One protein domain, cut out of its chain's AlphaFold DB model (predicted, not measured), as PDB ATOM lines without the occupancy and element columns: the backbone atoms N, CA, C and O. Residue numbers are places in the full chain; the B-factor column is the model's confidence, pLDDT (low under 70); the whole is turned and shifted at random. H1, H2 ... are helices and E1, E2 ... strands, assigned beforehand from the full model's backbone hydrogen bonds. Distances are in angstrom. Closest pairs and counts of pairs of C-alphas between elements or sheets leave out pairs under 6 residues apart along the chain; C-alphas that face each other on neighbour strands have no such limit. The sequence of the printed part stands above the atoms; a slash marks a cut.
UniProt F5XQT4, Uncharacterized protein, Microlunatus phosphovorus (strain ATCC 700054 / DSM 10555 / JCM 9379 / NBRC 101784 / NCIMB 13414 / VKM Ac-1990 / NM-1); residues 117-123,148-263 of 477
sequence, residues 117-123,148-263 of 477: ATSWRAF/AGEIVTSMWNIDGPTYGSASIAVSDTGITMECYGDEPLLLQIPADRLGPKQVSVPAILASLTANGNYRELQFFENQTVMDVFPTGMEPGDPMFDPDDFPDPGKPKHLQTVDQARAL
ATOM      1  N   ALA A 117     103.239 105.176  95.882       73.38
ATOM      2  CA  ALA A 117     102.793 106.039  94.803       73.38
ATOM      3  C   ALA A 117     103.627 105.753  93.543       73.38
ATOM      4  O   ALA A 117     104.841 105.923  93.522       73.38
ATOM      5  N   THR A 118     102.970 105.292  92.481       72.19
ATOM      6  CA  THR A 118     103.637 104.837  91.244       72.19
ATOM      7  C   THR A 118     103.411 105.749  90.042       72.19
ATOM      8  O   THR A 118     103.963 105.535  88.969       72.19
ATOM      9  N   SER A 119     102.586 106.778  90.213       76.38
ATOM     10  CA  SER A 119     102.205 107.725  89.169       76.38
ATOM     11  C   SER A 119     102.047 109.116  89.757       76.38
ATOM     12  O   SER A 119     101.777 109.259  90.952       76.38
ATOM     13  N   TRP A 120     102.082 110.145  88.907       83.56
ATOM     14  CA  TRP A 120     101.762 111.505  89.337       83.56
ATOM     15  C   TRP A 120     100.370 111.593  89.955       83.56
ATOM     16  O   TRP A 120     100.181 112.278  90.955       83.56
ATOM     17  N   ARG A 121      99.387 110.863  89.413       83.50
ATOM     18  CA  ARG A 121      98.037 110.821  89.989       83.50
ATOM     19  C   ARG A 121      98.064 110.312  91.429       83.50
ATOM     20  O   ARG A 121      97.471 110.952  92.294       83.50
ATOM     21  N   ALA A 122      98.730 109.183  91.682       78.56
ATOM     22  CA  ALA A 122      98.859 108.624  93.027       78.56
ATOM     23  C   ALA A 122      99.638 109.573  93.949       78.56
ATOM     24  O   ALA A 122      99.201 109.832  95.064       78.56
ATOM     25  N   PHE A 123     100.722 110.163  93.444       81.81
ATOM     26  CA  PHE A 123     101.525 111.146  94.161       81.81
ATOM     27  C   PHE A 123     100.698 112.348  94.617       81.81
ATOM     28  O   PHE A 123     100.603 112.585  95.813       81.81
ATOM     29  N   ALA A 148     108.943 117.340 119.961       62.69
ATOM     30  CA  ALA A 148     109.556 118.643 120.174       62.69
ATOM     31  C   ALA A 148     110.133 119.162 118.846       62.69
ATOM     32  O   ALA A 148     111.046 118.545 118.305       62.69
ATOM     33  N   GLY A 149     109.633 120.299 118.355       63.81
ATOM     34  CA  GLY A 149     110.109 120.933 117.119       63.81
ATOM     35  C   GLY A 149     109.369 120.480 115.856       63.81
ATOM     36  O   GLY A 149     108.273 119.926 115.931       63.81
ATOM     37  N   GLU A 150     109.952 120.773 114.692       57.88
ATOM     38  CA  GLU A 150     109.427 120.308 113.406       57.88
ATOM     39  C   GLU A 150     109.680 118.807 113.233       57.88
ATOM     40  O   GLU A 150     110.714 118.275 113.639       57.88
ATOM     41  N   ILE A 151     108.730 118.125 112.606       63.66
ATOM     42  CA  ILE A 151     108.843 116.717 112.264       63.66
ATOM     43  C   ILE A 151     109.319 116.627 110.820       63.66
ATOM     44  O   ILE A 151     108.614 117.064 109.908       63.66
ATOM     45  N   VAL A 152     110.499 116.056 110.589       55.41
ATOM     46  CA  VAL A 152     110.985 115.818 109.225       55.41
ATOM     47  C   VAL A 152     110.155 114.691 108.613       55.41
ATOM     48  O   VAL A 152     110.206 113.540 109.042       55.41
ATOM     49  N   THR A 153     109.333 115.034 107.624       58.59
ATOM     50  CA  THR A 153     108.374 114.092 107.025       58.59
ATOM     51  C   THR A 153     108.942 113.356 105.829       58.59
ATOM     52  O   THR A 153     108.594 112.201 105.603       58.59
ATOM     53  N   SER A 154     109.793 114.014 105.043       58.56
ATOM     54  CA  SER A 154     110.383 113.404 103.857       58.56
ATOM     55  C   SER A 154     111.615 114.138 103.363       58.56
ATOM     56  O   SER A 154     111.708 115.362 103.458       58.56
ATOM     57  N   MET A 155     112.521 113.364 102.779       55.62
ATOM     58  CA  MET A 155     113.651 113.842 102.002       55.62
ATOM     59  C   MET A 155     113.600 113.257 100.594       55.62
ATOM     60  O   MET A 155     113.272 112.086 100.385       55.62
ATOM     61  N   TRP A 156     113.947 114.097  99.632       62.53
ATOM     62  CA  TRP A 156     113.827 113.855  98.207       62.53
ATOM     63  C   TRP A 156     115.161 114.155  97.554       62.53
ATOM     64  O   TRP A 156     115.699 115.241  97.742       62.53
ATOM     65  N   ASN A 157     115.670 113.239  96.748       58.41
ATOM     66  CA  ASN A 157     116.665 113.563  95.743       58.41
ATOM     67  C   ASN A 157     115.921 114.029  94.497       58.41
ATOM     68  O   ASN A 157     114.971 113.388  94.040       58.41
ATOM     69  N   ILE A 158     116.334 115.177  93.979       63.12
ATOM     70  CA  ILE A 158     115.767 115.752  92.768       63.12
ATOM     71  C   ILE A 158     116.896 115.698  91.752       63.12
ATOM     72  O   ILE A 158     117.870 116.429  91.876       63.12
ATOM     73  N   ASP A 159     116.800 114.806  90.768       53.53
ATOM     74  CA  ASP A 159     117.811 114.694  89.705       53.53
ATOM     75  C   ASP A 159     117.566 115.765  88.623       53.53
ATOM     76  O   ASP A 159     117.324 115.487  87.448       53.53
ATOM     77  N   GLY A 160     117.501 117.023  89.069       51.31
ATOM     78  CA  GLY A 160     117.271 118.208  88.253       51.31
ATOM     79  C   GLY A 160     118.524 119.091  88.186       51.31
ATOM     80  O   GLY A 160     119.339 119.092  89.103       51.31
ATOM     81  N   PRO A 161     118.694 119.908  87.131       44.34
ATOM     82  CA  PRO A 161     119.926 120.669  86.896       44.34
ATOM     83  C   PRO A 161     120.177 121.831  87.878       44.34
ATOM     84  O   PRO A 161     121.213 122.475  87.770       44.34
ATOM     85  N   THR A 162     119.243 122.142  88.786       51.88
ATOM     86  CA  THR A 162     119.315 123.318  89.685       51.88
ATOM     87  C   THR A 162     119.256 122.946  91.170       51.88
ATOM     88  O   THR A 162     119.938 123.562  91.989       51.88
ATOM     89  N   TYR A 163     118.478 121.921  91.522       54.03
ATOM     90  CA  TYR A 163     118.285 121.450  92.893       54.03
ATOM     91  C   TYR A 163     118.630 119.966  92.935       54.03
ATOM     92  O   TYR A 163     118.068 119.218  92.146       54.03
ATOM     93  N   GLY A 164     119.543 119.565  93.822       57.94
ATOM     94  CA  GLY A 164     119.978 118.176  93.993       57.94
ATOM     95  C   GLY A 164     119.161 117.402  95.032       57.94
ATOM     96  O   GLY A 164     119.020 116.185  94.930       57.94
ATOM     97  N   SER A 165     118.581 118.086  96.023       66.81
ATOM     98  CA  SER A 165     117.688 117.461  97.005       66.81
ATOM     99  C   SER A 165     116.704 118.451  97.628       66.81
ATOM    100  O   SER A 165     116.893 119.665  97.551       66.81
ATOM    101  N   ALA A 166     115.637 117.938  98.241       65.88
ATOM    102  CA  ALA A 166     114.673 118.698  99.020       65.88
ATOM    103  C   ALA A 166     114.301 117.983 100.326       65.88
ATOM    104  O   ALA A 166     114.067 116.779 100.342       65.88
ATOM    105  N   SER A 167     114.203 118.740 101.413       73.81
ATOM    106  CA  SER A 167     113.694 118.315 102.713       73.81
ATOM    107  C   SER A 167     112.354 118.992 102.988       73.81
ATOM    108  O   SER A 167     112.175 120.178 102.702       73.81
ATOM    109  N   ILE A 168     111.406 118.231 103.533       78.19
ATOM    110  CA  ILE A 168     110.105 118.724 103.983       78.19
ATOM    111  C   ILE A 168     109.959 118.425 105.470       78.19
ATOM    112  O   ILE A 168     109.764 117.274 105.884       78.19
ATOM    113  N   ALA A 169     109.973 119.487 106.263       80.00
ATOM    114  CA  ALA A 169     109.678 119.462 107.681       80.00
ATOM    115  C   ALA A 169     108.287 120.048 107.937       80.00
ATOM    116  O   ALA A 169     107.862 121.011 107.301       80.00
ATOM    117  N   VAL A 170     107.539 119.432 108.847       82.25
ATOM    118  CA  VAL A 170     106.152 119.793 109.138       82.25
ATOM    119  C   VAL A 170     105.993 120.062 110.623       82.25
ATOM    120  O   VAL A 170     106.454 119.296 111.466       82.25
ATOM    121  N   SER A 171     105.309 121.149 110.952       84.25
ATOM    122  CA  SER A 171     104.898 121.488 112.312       84.25
ATOM    123  C   SER A 171     103.394 121.725 112.364       84.25
ATOM    124  O   SER A 171     102.708 121.747 111.343       84.25
ATOM    125  N   ASP A 172     102.867 121.956 113.561       86.50
ATOM    126  CA  ASP A 172     101.484 122.396 113.737       86.50
ATOM    127  C   ASP A 172     101.217 123.803 113.166       86.50
ATOM    128  O   ASP A 172     100.060 124.183 112.993       86.50
ATOM    129  N   THR A 173     102.256 124.572 112.829       87.69
ATOM    130  CA  THR A 173     102.124 125.917 112.245       87.69
ATOM    131  C   THR A 173     102.227 125.953 110.723       87.69
ATOM    132  O   THR A 173     101.828 126.950 110.116       87.69
ATOM    133  N   GLY A 174     102.705 124.882 110.083       90.00
ATOM    134  CA  GLY A 174     102.903 124.856 108.637       90.00
ATOM    135  C   GLY A 174     103.981 123.882 108.184       90.00
ATOM    136  O   GLY A 174     104.305 122.917 108.875       90.00
ATOM    137  N   ILE A 175     104.522 124.152 107.000       89.50
ATOM    138  CA  ILE A 175     105.555 123.348 106.351       89.50
ATOM    139  C   ILE A 175     106.779 124.209 106.066       89.50
ATOM    140  O   ILE A 175     106.661 125.297 105.505       89.50
ATOM    141  N   THR A 176     107.947 123.671 106.387       84.00
ATOM    142  CA  THR A 176     109.241 124.185 105.957       84.00
ATOM    143  C   THR A 176     109.763 123.279 104.844       84.00
ATOM    144  O   THR A 176     109.932 122.075 105.032       84.00
ATOM    145  N   MET A 177     109.976 123.848 103.660       84.12
ATOM    146  CA  MET A 177     110.581 123.163 102.520       84.12
ATOM    147  C   MET A 177     111.955 123.766 102.250       84.12
ATOM    148  O   MET A 177     112.071 124.951 101.933       84.12
ATOM    149  N   GLU A 178     112.983 122.936 102.342       78.69
ATOM    150  CA  GLU A 178     114.364 123.295 102.037       78.69
ATOM    151  C   GLU A 178     114.808 122.548 100.788       78.69
ATOM    152  O   GLU A 178     114.597 121.347 100.703       78.69
ATOM    153  N   CYS A 179     115.396 123.220  99.802       68.19
ATOM    154  CA  CYS A 179     116.063 122.555  98.684       68.19
ATOM    155  C   CYS A 179     117.543 122.902  98.683       68.19
ATOM    156  O   CYS A 179     117.925 124.056  98.885       68.19
ATOM    157  N   TYR A 180     118.361 121.897  98.407       63.72
ATOM    158  CA  TYR A 180     119.809 121.979  98.380       63.72
ATOM    159  C   TYR A 180     120.276 121.757  96.940       63.72
ATOM    160  O   TYR A 180     119.755 120.899  96.230       63.72
ATOM    161  N   GLY A 181     121.230 122.556  96.476       61.59
ATOM    162  CA  GLY A 181     121.693 122.551  95.088       61.59
ATOM    163  C   GLY A 181     122.538 123.781  94.786       61.59
ATOM    164  O   GLY A 181     123.015 124.445  95.709       61.59
ATOM    165  N   ASP A 182     122.696 124.099  93.502       59.16
ATOM    166  CA  ASP A 182     123.428 125.294  93.067       59.16
ATOM    167  C   ASP A 182     122.734 126.585  93.533       59.16
ATOM    168  O   ASP A 182     123.392 127.576  93.851       59.16
ATOM    169  N   GLU A 183     121.404 126.545  93.647       65.06
ATOM    170  CA  GLU A 183     120.598 127.611  94.232       65.06
ATOM    171  C   GLU A 183     119.826 127.068  95.445       65.06
ATOM    172  O   GLU A 183     118.810 126.405  95.266       65.06
ATOM    173  N   PRO A 184     120.266 127.308  96.694       67.25
ATOM    174  CA  PRO A 184     119.522 126.845  97.860       67.25
ATOM    175  C   PRO A 184     118.175 127.572  97.987       67.25
ATOM    176  O   PRO A 184     118.064 128.780  97.755       67.25
ATOM    177  N   LEU A 185     117.147 126.835  98.401       75.38
ATOM    178  CA  LEU A 185     115.795 127.343  98.621       75.38
ATOM    179  C   LEU A 185     115.350 127.044 100.049       75.38
ATOM    180  O   LEU A 185     115.496 125.923 100.513       75.38
ATOM    181  N   LEU A 186     114.734 128.025 100.699       82.75
ATOM    182  CA  LEU A 186     113.977 127.849 101.934       82.75
ATOM    183  C   LEU A 186     112.598 128.488 101.741       82.75
ATOM    184  O   LEU A 186     112.500 129.669 101.395       82.75
ATOM    185  N   LEU A 187     111.538 127.710 101.944       86.12
ATOM    186  CA  LEU A 187     110.149 128.160 101.930       86.12
ATOM    187  C   LEU A 187     109.483 127.794 103.250       86.12
ATOM    188  O   LEU A 187     109.359 126.621 103.582       86.12
ATOM    189  N   GLN A 188     109.001 128.809 103.963       89.69
ATOM    190  CA  GLN A 188     108.120 128.637 105.111       89.69
ATOM    191  C   GLN A 188     106.685 128.883 104.656       89.69
ATOM    192  O   GLN A 188     106.346 129.977 104.201       89.69
ATOM    193  N   ILE A 189     105.857 127.849 104.741       92.31
ATOM    194  CA  ILE A 189     104.490 127.828 104.233       92.31
ATOM    195  C   ILE A 189     103.550 127.689 105.434       92.31
ATOM    196  O   ILE A 189     103.422 126.591 105.979       92.31
ATOM    197  N   PRO A 190     102.894 128.777 105.870       91.69
ATOM    198  CA  PRO A 190     101.936 128.728 106.969       91.69
ATOM    199  C   PRO A 190     100.775 127.771 106.683       91.69
ATOM    200  O   PRO A 190     100.337 127.638 105.539       91.69
ATOM    201  N   ALA A 191     100.230 127.140 107.725       89.94
ATOM    202  CA  ALA A 191      99.149 126.164 107.588       89.94
ATOM    203  C   ALA A 191      97.885 126.728 106.902       89.94
ATOM    204  O   ALA A 191      97.208 126.009 106.175       89.94
ATOM    205  N   ASP A 192      97.577 128.018 107.083       89.38
ATOM    206  CA  ASP A 192      96.448 128.715 106.439       89.38
ATOM    207  C   ASP A 192      96.706 129.091 104.967       89.38
ATOM    208  O   ASP A 192      95.820 129.637 104.299       89.38
ATOM    209  N   ARG A 193      97.926 128.827 104.478       90.50
ATOM    210  CA  ARG A 193      98.380 129.050 103.099       90.50
ATOM    211  C   ARG A 193      98.565 127.756 102.305       90.50
ATOM    212  O   ARG A 193      98.937 127.824 101.130       90.50
ATOM    213  N   LEU A 194      98.309 126.601 102.921       89.62
ATOM    214  CA  LEU A 194      98.378 125.297 102.268       89.62
ATOM    215  C   LEU A 194      97.091 124.966 101.516       89.62
ATOM    216  O   LEU A 194      95.979 125.295 101.934       89.62
ATOM    217  N   GLY A 195      97.255 124.246 100.413       79.00
ATOM    218  CA  GLY A 195      96.161 123.629  99.685       79.00
ATOM    219  C   GLY A 195      96.226 123.856  98.179       79.00
ATOM    220  O   GLY A 195      96.919 124.751  97.686       79.00
ATOM    221  N   PRO A 196      95.404 123.123  97.410       65.00
ATOM    222  CA  PRO A 196      95.479 123.091  95.949       65.00
ATOM    223  C   PRO A 196      95.122 124.425  95.271       65.00
ATOM    224  O   PRO A 196      95.337 124.585  94.073       65.00
ATOM    225  N   LYS A 197      94.540 125.383  96.010       69.25
ATOM    226  CA  LYS A 197      94.213 126.739  95.526       69.25
ATOM    227  C   LYS A 197      95.163 127.827  96.043       69.25
ATOM    228  O   LYS A 197      94.971 128.991  95.704       69.25
ATOM    229  N   GLN A 198      96.135 127.465  96.875       88.25
ATOM    230  CA  GLN A 198      97.146 128.359  97.431       88.25
ATOM    231  C   GLN A 198      98.523 127.741  97.164       88.25
ATOM    232  O   GLN A 198      98.891 127.601  95.997       88.25
ATOM    233  N   VAL A 199      99.282 127.380  98.199       90.31
ATOM    234  CA  VAL A 199     100.595 126.756  98.056       90.31
ATOM    235  C   VAL A 199     100.451 125.235  98.135       90.31
ATOM    236  O   VAL A 199      99.991 124.705  99.143       90.31
ATOM    237  N   SER A 200     100.856 124.536  97.070       91.25
ATOM    238  CA  SER A 200     100.871 123.069  96.999       91.25
ATOM    239  C   SER A 200     102.318 122.586  96.955       91.25
ATOM    240  O   SER A 200     102.991 122.680  95.928       91.25
ATOM    241  N   VAL A 201     102.799 122.043  98.077       89.44
ATOM    242  CA  VAL A 201     104.153 121.473  98.187       89.44
ATOM    243  C   VAL A 201     104.395 120.358  97.156       89.44
ATOM    244  O   VAL A 201     105.433 120.393  96.493       89.44
ATOM    245  N   PRO A 202     103.449 119.429  96.903       88.06
ATOM    246  CA  PRO A 202     103.602 118.434  95.839       88.06
ATOM    247  C   PRO A 202     103.733 119.052  94.441       88.06
ATOM    248  O   PRO A 202     104.507 118.557  93.623       88.06
ATOM    249  N   ALA A 203     103.019 120.147  94.156       89.81
ATOM    250  CA  ALA A 203     103.122 120.845  92.873       89.81
ATOM    251  C   ALA A 203     104.453 121.582  92.707       89.81
ATOM    252  O   ALA A 203     104.957 121.674  91.583       89.81
ATOM    253  N   ILE A 204     105.018 122.079  93.813       88.88
ATOM    254  CA  ILE A 204     106.366 122.645  93.849       88.88
ATOM    255  C   ILE A 204     107.384 121.548  93.573       88.88
ATOM    256  O   ILE A 204     108.107 121.674  92.590       88.88
ATOM    257  N   LEU A 205     107.379 120.444  94.332       84.38
ATOM    258  CA  LEU A 205     108.274 119.301  94.105       84.38
ATOM    259  C   LEU A 205     108.217 118.796  92.658       84.38
ATOM    260  O   LEU A 205     109.251 118.602  92.025       84.38
ATOM    261  N   ALA A 206     107.013 118.646  92.099       85.25
ATOM    262  CA  ALA A 206     106.846 118.233  90.710       85.25
ATOM    263  C   ALA A 206     107.487 119.219  89.716       85.25
ATOM    264  O   ALA A 206     108.041 118.791  88.703       85.25
ATOM    265  N   SER A 207     107.443 120.526  90.003       85.69
ATOM    266  CA  SER A 207     108.030 121.568  89.145       85.69
ATOM    267  C   SER A 207     109.559 121.593  89.160       85.69
ATOM    268  O   SER A 207     110.152 122.144  88.236       85.69
ATOM    269  N   LEU A 208     110.184 120.994  90.179       80.19
ATOM    270  CA  LEU A 208     111.640 120.909  90.301       80.19
ATOM    271  C   LEU A 208     112.242 119.788  89.439       80.19
ATOM    272  O   LEU A 208     113.449 119.776  89.210       80.19
ATOM    273  N   THR A 209     111.417 118.868  88.930       75.88
ATOM    274  CA  THR A 209     111.857 117.828  87.986       75.88
ATOM    275  C   THR A 209     112.082 118.428  86.593       75.88
ATOM    276  O   THR A 209     111.300 119.263  86.132       75.88
ATOM    277  N   ALA A 210     113.132 118.002  85.889       60.44
ATOM    278  CA  ALA A 210     113.601 118.624  84.652       60.44
ATOM    279  C   ALA A 210     112.588 118.529  83.494       60.44
ATOM    280  O   ALA A 210     112.660 119.328  82.562       60.44
ATOM    281  N   ASN A 211     111.631 117.590  83.541       63.34
ATOM    282  CA  ASN A 211     110.587 117.428  82.514       63.34
ATOM    283  C   ASN A 211     109.223 116.938  83.044       63.34
ATOM    284  O   ASN A 211     108.424 116.390  82.277       63.34
ATOM    285  N   GLY A 212     108.937 117.073  84.344       63.34
ATOM    286  CA  GLY A 212     107.763 116.414  84.933       63.34
ATOM    287  C   GLY A 212     107.896 114.889  84.914       63.34
ATOM    288  O   GLY A 212     106.893 114.177  84.845       63.34
ATOM    289  N   ASN A 213     109.127 114.374  84.896       67.56
ATOM    290  CA  ASN A 213     109.398 112.948  84.925       67.56
ATOM    291  C   ASN A 213     109.319 112.478  86.375       67.56
ATOM    292  O   ASN A 213     110.147 112.843  87.202       67.56
ATOM    293  N   TYR A 214     108.324 111.646  86.671       70.00
ATOM    294  CA  TYR A 214     108.103 111.136  88.024       70.00
ATOM    295  C   TYR A 214     109.331 110.413  88.595       70.00
ATOM    296  O   TYR A 214     109.555 110.441  89.797       70.00
ATOM    297  N   ARG A 215     110.158 109.813  87.728       64.19
ATOM    298  CA  ARG A 215     111.352 109.051  88.119       64.19
ATOM    299  C   ARG A 215     112.523 109.917  88.591       64.19
ATOM    300  O   ARG A 215     113.426 109.393  89.225       64.19
ATOM    301  N   GLU A 216     112.515 111.214  88.283       64.12
ATOM    302  CA  GLU A 216     113.528 112.172  88.769       64.12
ATOM    303  C   GLU A 216     113.257 112.606  90.217       64.12
ATOM    304  O   GLU A 216     114.115 113.214  90.853       64.12
ATOM    305  N   LEU A 217     112.065 112.296  90.736       66.69
ATOM    306  CA  LEU A 217     111.673 112.531  92.115       66.69
ATOM    307  C   LEU A 217     112.000 111.278  92.940       66.69
ATOM    308  O   LEU A 217     111.135 110.446  93.219       66.69
ATOM    309  N   GLN A 218     113.273 111.118  93.294       60.34
ATOM    310  CA  GLN A 218     113.739 109.953  94.036       60.34
ATOM    311  C   GLN A 218     113.511 110.162  95.530       60.34
ATOM    312  O   GLN A 218     114.082 111.052  96.157       60.34
ATOM    313  N   PHE A 219     112.662 109.328  96.116       55.31
ATOM    314  CA  PHE A 219     112.448 109.347  97.553       55.31
ATOM    315  C   PHE A 219     113.677 108.807  98.273       55.31
ATOM    316  O   PHE A 219     114.118 107.696  97.983       55.31
ATOM    317  N   PHE A 220     114.222 109.587  99.197       47.62
ATOM    318  CA  PHE A 220     115.470 109.248  99.867       47.62
ATOM    319  C   PHE A 220     115.238 108.759 101.296       47.62
ATOM    320  O   PHE A 220     115.823 107.761 101.708       47.62
ATOM    321  N   GLU A 221     114.357 109.422 102.050       45.44
ATOM    322  CA  GLU A 221     114.096 109.051 103.439       45.44
ATOM    323  C   GLU A 221     112.739 109.560 103.930       45.44
ATOM    324  O   GLU A 221     112.271 110.633 103.548       45.44
ATOM    325  N   ASN A 222     112.125 108.795 104.828       51.12
ATOM    326  CA  ASN A 222     110.987 109.210 105.632       51.12
ATOM    327  C   ASN A 222     111.404 109.132 107.093       51.12
ATOM    328  O   ASN A 222     111.473 108.046 107.665       51.12
ATOM    329  N   GLN A 223     111.744 110.276 107.675       49.44
ATOM    330  CA  GLN A 223     112.399 110.275 108.975       49.44
ATOM    331  C   GLN A 223     111.438 110.047 110.137       49.44
ATOM    332  O   GLN A 223     111.913 109.769 111.240       49.44
ATOM    333  N   THR A 224     110.112 110.196 109.981       53.91
ATOM    334  CA  THR A 224     109.264 110.083 111.183       53.91
ATOM    335  C   THR A 224     107.759 109.882 111.017       53.91
ATOM    336  O   THR A 224     107.168 109.382 111.973       53.91
ATOM    337  N   VAL A 225     107.106 110.301 109.918       63.19
ATOM    338  CA  VAL A 225     105.630 110.442 109.952       63.19
ATOM    339  C   VAL A 225     104.851 109.995 108.727       63.19
ATOM    340  O   VAL A 225     103.723 109.550 108.899       63.19
ATOM    341  N   MET A 226     105.348 110.093 107.496       72.31
ATOM    342  CA  MET A 226     104.510 109.622 106.384       72.31
ATOM    343  C   MET A 226     104.455 108.091 106.378       72.31
ATOM    344  O   MET A 226     105.301 107.433 106.962       72.31
ATOM    345  N   ASP A 227     103.480 107.496 105.717       71.31
ATOM    346  CA  ASP A 227     103.542 106.074 105.366       71.31
ATOM    347  C   ASP A 227     103.392 105.898 103.846       71.31
ATOM    348  O   ASP A 227     103.393 104.784 103.355       71.31
ATOM    349  N   VAL A 228     103.327 106.978 103.057       64.38
ATOM    350  CA  VAL A 228     103.325 106.904 101.587       64.38
ATOM    351  C   VAL A 228     104.727 107.110 101.026       64.38
ATOM    352  O   VAL A 228     105.373 108.115 101.323       64.38
ATOM    353  N   PHE A 229     105.142 106.221 100.123       64.25
ATOM    354  CA  PHE A 229     106.422 106.282  99.421       64.25
ATOM    355  C   PHE A 229     106.224 106.396  97.903       64.25
ATOM    356  O   PHE A 229     105.512 105.587  97.324       64.25
ATOM    357  N   PRO A 230     106.838 107.347  97.195       58.84
ATOM    358  CA  PRO A 230     107.012 107.255  95.745       58.84
ATOM    359  C   PRO A 230     107.838 106.018  95.394       58.84
ATOM    360  O   PRO A 230     108.801 105.703  96.091       58.84
ATOM    361  N   THR A 231     107.521 105.339  94.294       56.97
ATOM    362  CA  THR A 231     108.423 104.310  93.763       56.97
ATOM    363  C   THR A 231     109.672 104.954  93.158       56.97
ATOM    364  O   THR A 231     109.576 105.765  92.238       56.97
ATOM    365  N   GLY A 232     110.841 104.562  93.667       47.50
ATOM    366  CA  GLY A 232     112.146 104.827  93.056       47.50
ATOM    367  C   GLY A 232     112.622 103.706  92.124       47.50
ATOM    368  O   GLY A 232     113.770 103.737  91.696       47.50
ATOM    369  N   MET A 233     111.792 102.689  91.841       50.53
ATOM    370  CA  MET A 233     112.253 101.500  91.118       50.53
ATOM    371  C   MET A 233     112.597 101.800  89.657       50.53
ATOM    372  O   MET A 233     111.776 102.297  88.877       50.53
ATOM    373  N   GLU A 234     113.827 101.452  89.287       46.62
ATOM    374  CA  GLU A 234     114.352 101.600  87.937       46.62
ATOM    375  C   GLU A 234     113.993 100.392  87.047       46.62
ATOM    376  O   GLU A 234     113.854  99.262  87.532       46.62
ATOM    377  N   PRO A 235     113.894 100.585  85.718       36.94
ATOM    378  CA  PRO A 235     113.814  99.476  84.774       36.94
ATOM    379  C   PRO A 235     115.019  98.533  84.932       36.94
ATOM    380  O   PRO A 235     116.146  98.900  84.606       36.94
ATOM    381  N   GLY A 236     114.776  97.305  85.399       39.75
ATOM    382  CA  GLY A 236     115.821  96.304  85.652       39.75
ATOM    383  C   GLY A 236     115.883  95.801  87.095       39.75
ATOM    384  O   GLY A 236     116.558  94.798  87.341       39.75
ATOM    385  N   ASP A 237     115.156  96.429  88.024       50.94
ATOM    386  CA  ASP A 237     114.966  95.873  89.363       50.94
ATOM    387  C   ASP A 237     114.197  94.536  89.267       50.94
ATOM    388  O   ASP A 237     113.165  94.470  88.595       50.94
ATOM    389  N   PRO A 238     114.660  93.435  89.891       42.47
ATOM    390  CA  PRO A 238     113.950  92.155  89.867       42.47
ATOM    391  C   PRO A 238     112.534  92.205  90.467       42.47
ATOM    392  O   PRO A 238     111.772  91.264  90.242       42.47
ATOM    393  N   MET A 239     112.193  93.255  91.223       46.09
ATOM    394  CA  MET A 239     110.842  93.513  91.737       46.09
ATOM    395  C   MET A 239     110.010  94.440  90.832       46.09
ATOM    396  O   MET A 239     108.815  94.603  91.071       46.09
ATOM    397  N   PHE A 240     110.614  95.044  89.805       45.53
ATOM    398  CA  PHE A 240     109.940  95.908  88.838       45.53
ATOM    399  C   PHE A 240     109.299  95.065  87.731       45.53
ATOM    400  O   PHE A 240     109.980  94.586  86.821       45.53
ATOM    401  N   ASP A 241     107.978  94.908  87.793       55.72
ATOM    402  CA  ASP A 241     107.187  94.445  86.654       55.72
ATOM    403  C   ASP A 241     106.674  95.672  85.870       55.72
ATOM    404  O   ASP A 241     105.903  96.467  86.414       55.72
ATOM    405  N   PRO A 242     107.084  95.876  84.604       51.16
ATOM    406  CA  PRO A 242     106.589  96.976  83.777       51.16
ATOM    407  C   PRO A 242     105.058  97.017  83.660       51.16
ATOM    408  O   PRO A 242     104.503  98.095  83.442       51.16
ATOM    409  N   ASP A 243     104.388  95.869  83.805       55.91
ATOM    410  CA  ASP A 243     102.930  95.766  83.772       55.91
ATOM    411  C   ASP A 243     102.286  96.190  85.113       55.91
ATOM    412  O   ASP A 243     101.154  96.681  85.113       55.91
ATOM    413  N   ASP A 244     103.015  96.097  86.236       53.72
ATOM    414  CA  ASP A 244     102.589  96.596  87.558       53.72
ATOM    415  C   ASP A 244     102.850  98.111  87.732       53.72
ATOM    416  O   ASP A 244     102.222  98.768  88.567       53.72
ATOM    417  N   PHE A 245     103.748  98.695  86.924       58.75
ATOM    418  CA  PHE A 245     104.132 100.116  86.968       58.75
ATOM    419  C   PHE A 245     103.964 100.806  85.596       58.75
ATOM    420  O   PHE A 245     104.960 101.164  84.952       58.75
ATOM    421  N   PRO A 246     102.714 101.024  85.132       58.81
ATOM    422  CA  PRO A 246     102.435 101.698  83.863       58.81
ATOM    423  C   PRO A 246     102.938 103.151  83.850       58.81
ATOM    424  O   PRO A 246     103.326 103.698  84.882       58.81
ATOM    425  N   ASP A 247     102.919 103.788  82.667       64.56
ATOM    426  CA  ASP A 247     103.335 105.187  82.467       64.56
ATOM    427  C   ASP A 247     102.853 106.087  83.629       64.56
ATOM    428  O   ASP A 247     101.638 106.205  83.839       64.56
ATOM    429  N   PRO A 248     103.772 106.727  84.387       69.19
ATOM    430  CA  PRO A 248     103.412 107.552  85.538       69.19
ATOM    431  C   PRO A 248     102.564 108.775  85.153       69.19
ATOM    432  O   PRO A 248     102.027 109.458  86.035       69.19
ATOM    433  N   GLY A 249     102.420 109.047  83.852       73.19
ATOM    434  CA  GLY A 249     101.621 110.125  83.302       73.19
ATOM    435  C   GLY A 249     102.331 111.465  83.437       73.19
ATOM    436  O   GLY A 249     103.554 111.544  83.524       73.19
ATOM    437  N   LYS A 250     101.551 112.546  83.459       79.44
ATOM    438  CA  LYS A 250     102.057 113.908  83.667       79.44
ATOM    439  C   LYS A 250     101.485 114.499  84.952       79.44
ATOM    440  O   LYS A 250     100.360 114.148  85.319       79.44
ATOM    441  N   PRO A 251     102.216 115.414  85.610       81.94
ATOM    442  CA  PRO A 251     101.687 116.115  86.763       81.94
ATOM    443  C   PRO A 251     100.428 116.897  86.370       81.94
ATOM    444  O   PRO A 251     100.384 117.534  85.316       81.94
ATOM    445  N   LYS A 252      99.381 116.811  87.201       77.25
ATOM    446  CA  LYS A 252      98.084 117.459  86.939       77.25
ATOM    447  C   LYS A 252      98.211 118.983  86.943       77.25
ATOM    448  O   LYS A 252      97.530 119.667  86.180       77.25
ATOM    449  N   HIS A 253      99.085 119.494  87.798       83.50
ATOM    450  CA  HIS A 253      99.420 120.899  87.940       83.50
ATOM    451  C   HIS A 253     100.858 121.023  88.435       83.50
ATOM    452  O   HIS A 253     101.404 120.112  89.052       83.50
ATOM    453  N   LEU A 254     101.461 122.163  88.132       87.50
ATOM    454  CA  LEU A 254     102.798 122.544  88.565       87.50
ATOM    455  C   LEU A 254     102.701 123.918  89.218       87.50
ATOM    456  O   LEU A 254     101.919 124.759  88.765       87.50
ATOM    457  N   GLN A 255     103.500 124.144  90.253       89.75
ATOM    458  CA  GLN A 255     103.627 125.446  90.892       89.75
ATOM    459  C   GLN A 255     105.105 125.770  91.045       89.75
ATOM    460  O   GLN A 255     105.804 125.136  91.817       89.75
ATOM    461  N   THR A 256     105.583 126.760  90.302       88.81
ATOM    462  CA  THR A 256     106.976 127.209  90.407       88.81
ATOM    463  C   THR A 256     107.255 127.829  91.777       88.81
ATOM    464  O   THR A 256     106.358 128.365  92.434       88.81
ATOM    465  N   VAL A 257     108.529 127.837  92.170       86.25
ATOM    466  CA  VAL A 257     109.001 128.499  93.395       86.25
ATOM    467  C   VAL A 257     108.604 129.978  93.427       86.25
ATOM    468  O   VAL A 257     108.149 130.468  94.459       86.25
ATOM    469  N   ASP A 258     108.697 130.689  92.301       88.81
ATOM    470  CA  ASP A 258     108.316 132.105  92.220       88.81
ATOM    471  C   ASP A 258     106.812 132.322  92.404       88.81
ATOM    472  O   ASP A 258     106.398 133.267  93.077       88.81
ATOM    473  N   GLN A 259     105.978 131.425  91.868       91.12
ATOM    474  CA  GLN A 259     104.537 131.452  92.123       91.12
ATOM    475  C   GLN A 259     104.232 131.212  93.604       91.12
ATOM    476  O   GLN A 259     103.411 131.929  94.174       91.12
ATOM    477  N   ALA A 260     104.905 130.249  94.240       90.50
ATOM    478  CA  ALA A 260     104.752 129.999  95.671       90.50
ATOM    479  C   ALA A 260     105.179 131.222  96.502       90.50
ATOM    480  O   ALA A 260     104.426 131.679  97.359       90.50
ATOM    481  N   ARG A 261     106.333 131.829  96.195       89.69
ATOM    482  CA  ARG A 261     106.808 133.061  96.849       89.69
ATOM    483  C   ARG A 261     105.836 134.223  96.680       89.69
ATOM    484  O   ARG A 261     105.584 134.940  97.642       89.69
ATOM    485  N   ALA A 262     105.258 134.394  95.492       90.69
ATOM    486  CA  ALA A 262     104.260 135.430  95.243       90.69
ATOM    487  C   ALA A 262     102.978 135.225  96.070       90.69
ATOM    488  O   ALA A 262     102.380 136.200  96.514       90.69
ATOM    489  N   LEU A 263     102.568 133.975  96.306       90.38
ATOM    490  CA  LEU A 263     101.409 133.641  97.146       90.38
ATOM    491  C   LEU A 263     101.683 133.794  98.648       90.38
ATOM    492  O   LEU A 263     100.755 134.062  99.415       90.38
TER     493      LEU A 263
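This is residues 117 to 123 and 148 to 263 of the 477 residues of an uncharacterized protein of Microlunatus phosphovorus (strain ATCC 700054 / DSM 10555 / JCM 9379 / NBRC 101784 / NCIMB 13414 / VKM Ac-1990 / NM-1) (UniProt F5XQT4). A twisted sheet of five strands forms a wall, with H2 packed over one face and H3 grazing it by the edge strand E4. A long loop, residues 222 to 256, swings out past the E5 edge and returns to H3. The 123 printed residues hold H1 E1 E2 E3 E4 H2 E5 H3 in chain order; the class is mixed, though under half of the residues are in named elements. The antiparallel sheet runs E4 E3 E2 E1 E5; the whole is compact, with radius of gyration of the C-alphas 14.6 A and spans of 41 by 31 by 29 A.

Begin at H1, residues 120 to 123; it is close but not clearly touching H2, residues 201 to 207, with closest C-alphas Phe 123 and Pro 202 at 7.8 A. E1, 151 to 158, E2, 163 to 171, E3, 174 to 181, and E4, 185 to 190, form a meander, each strand the antiparallel neighbour of the one before. Look for N 166 and O 156 at 2.7 A, N 167 and O 178 at 2.7 A, and N 177 and O 187 at 2.8 A. E5, 217 to 221, is antiparallel to E1, with N 157 and O 218 at 2.8 A. H2 is on the sheet; its closest C-alphas to E3 are Val 201 and Met 177, 7.9 A apart. H3, 257 to 263, only grazes the sheet; its closest C-alphas to E4 are Arg 261 and Leu 187, 7.8 A. Every O i to N i+4 pair is within hydrogen-bond range in H2 and H3; H1 is too short for one.

Find C-alpha 120 at (101.762, 111.505, 89.337), where H1 begins. E1 spans 20.7 A, E2 23.6 A, E3 23.3 A and E4 16.2 A. H3 ends at C-alpha 263, (101.409, 133.641, 97.146).

Residues 124 to 147 are not printed; C-alphas 123 and 148 are 28.2 A apart. The link E5 to H3 is long. Mean pLDDT of the printed part is 70.4; 63 residues are under 70, among them 148 to 166 and 228 to 248.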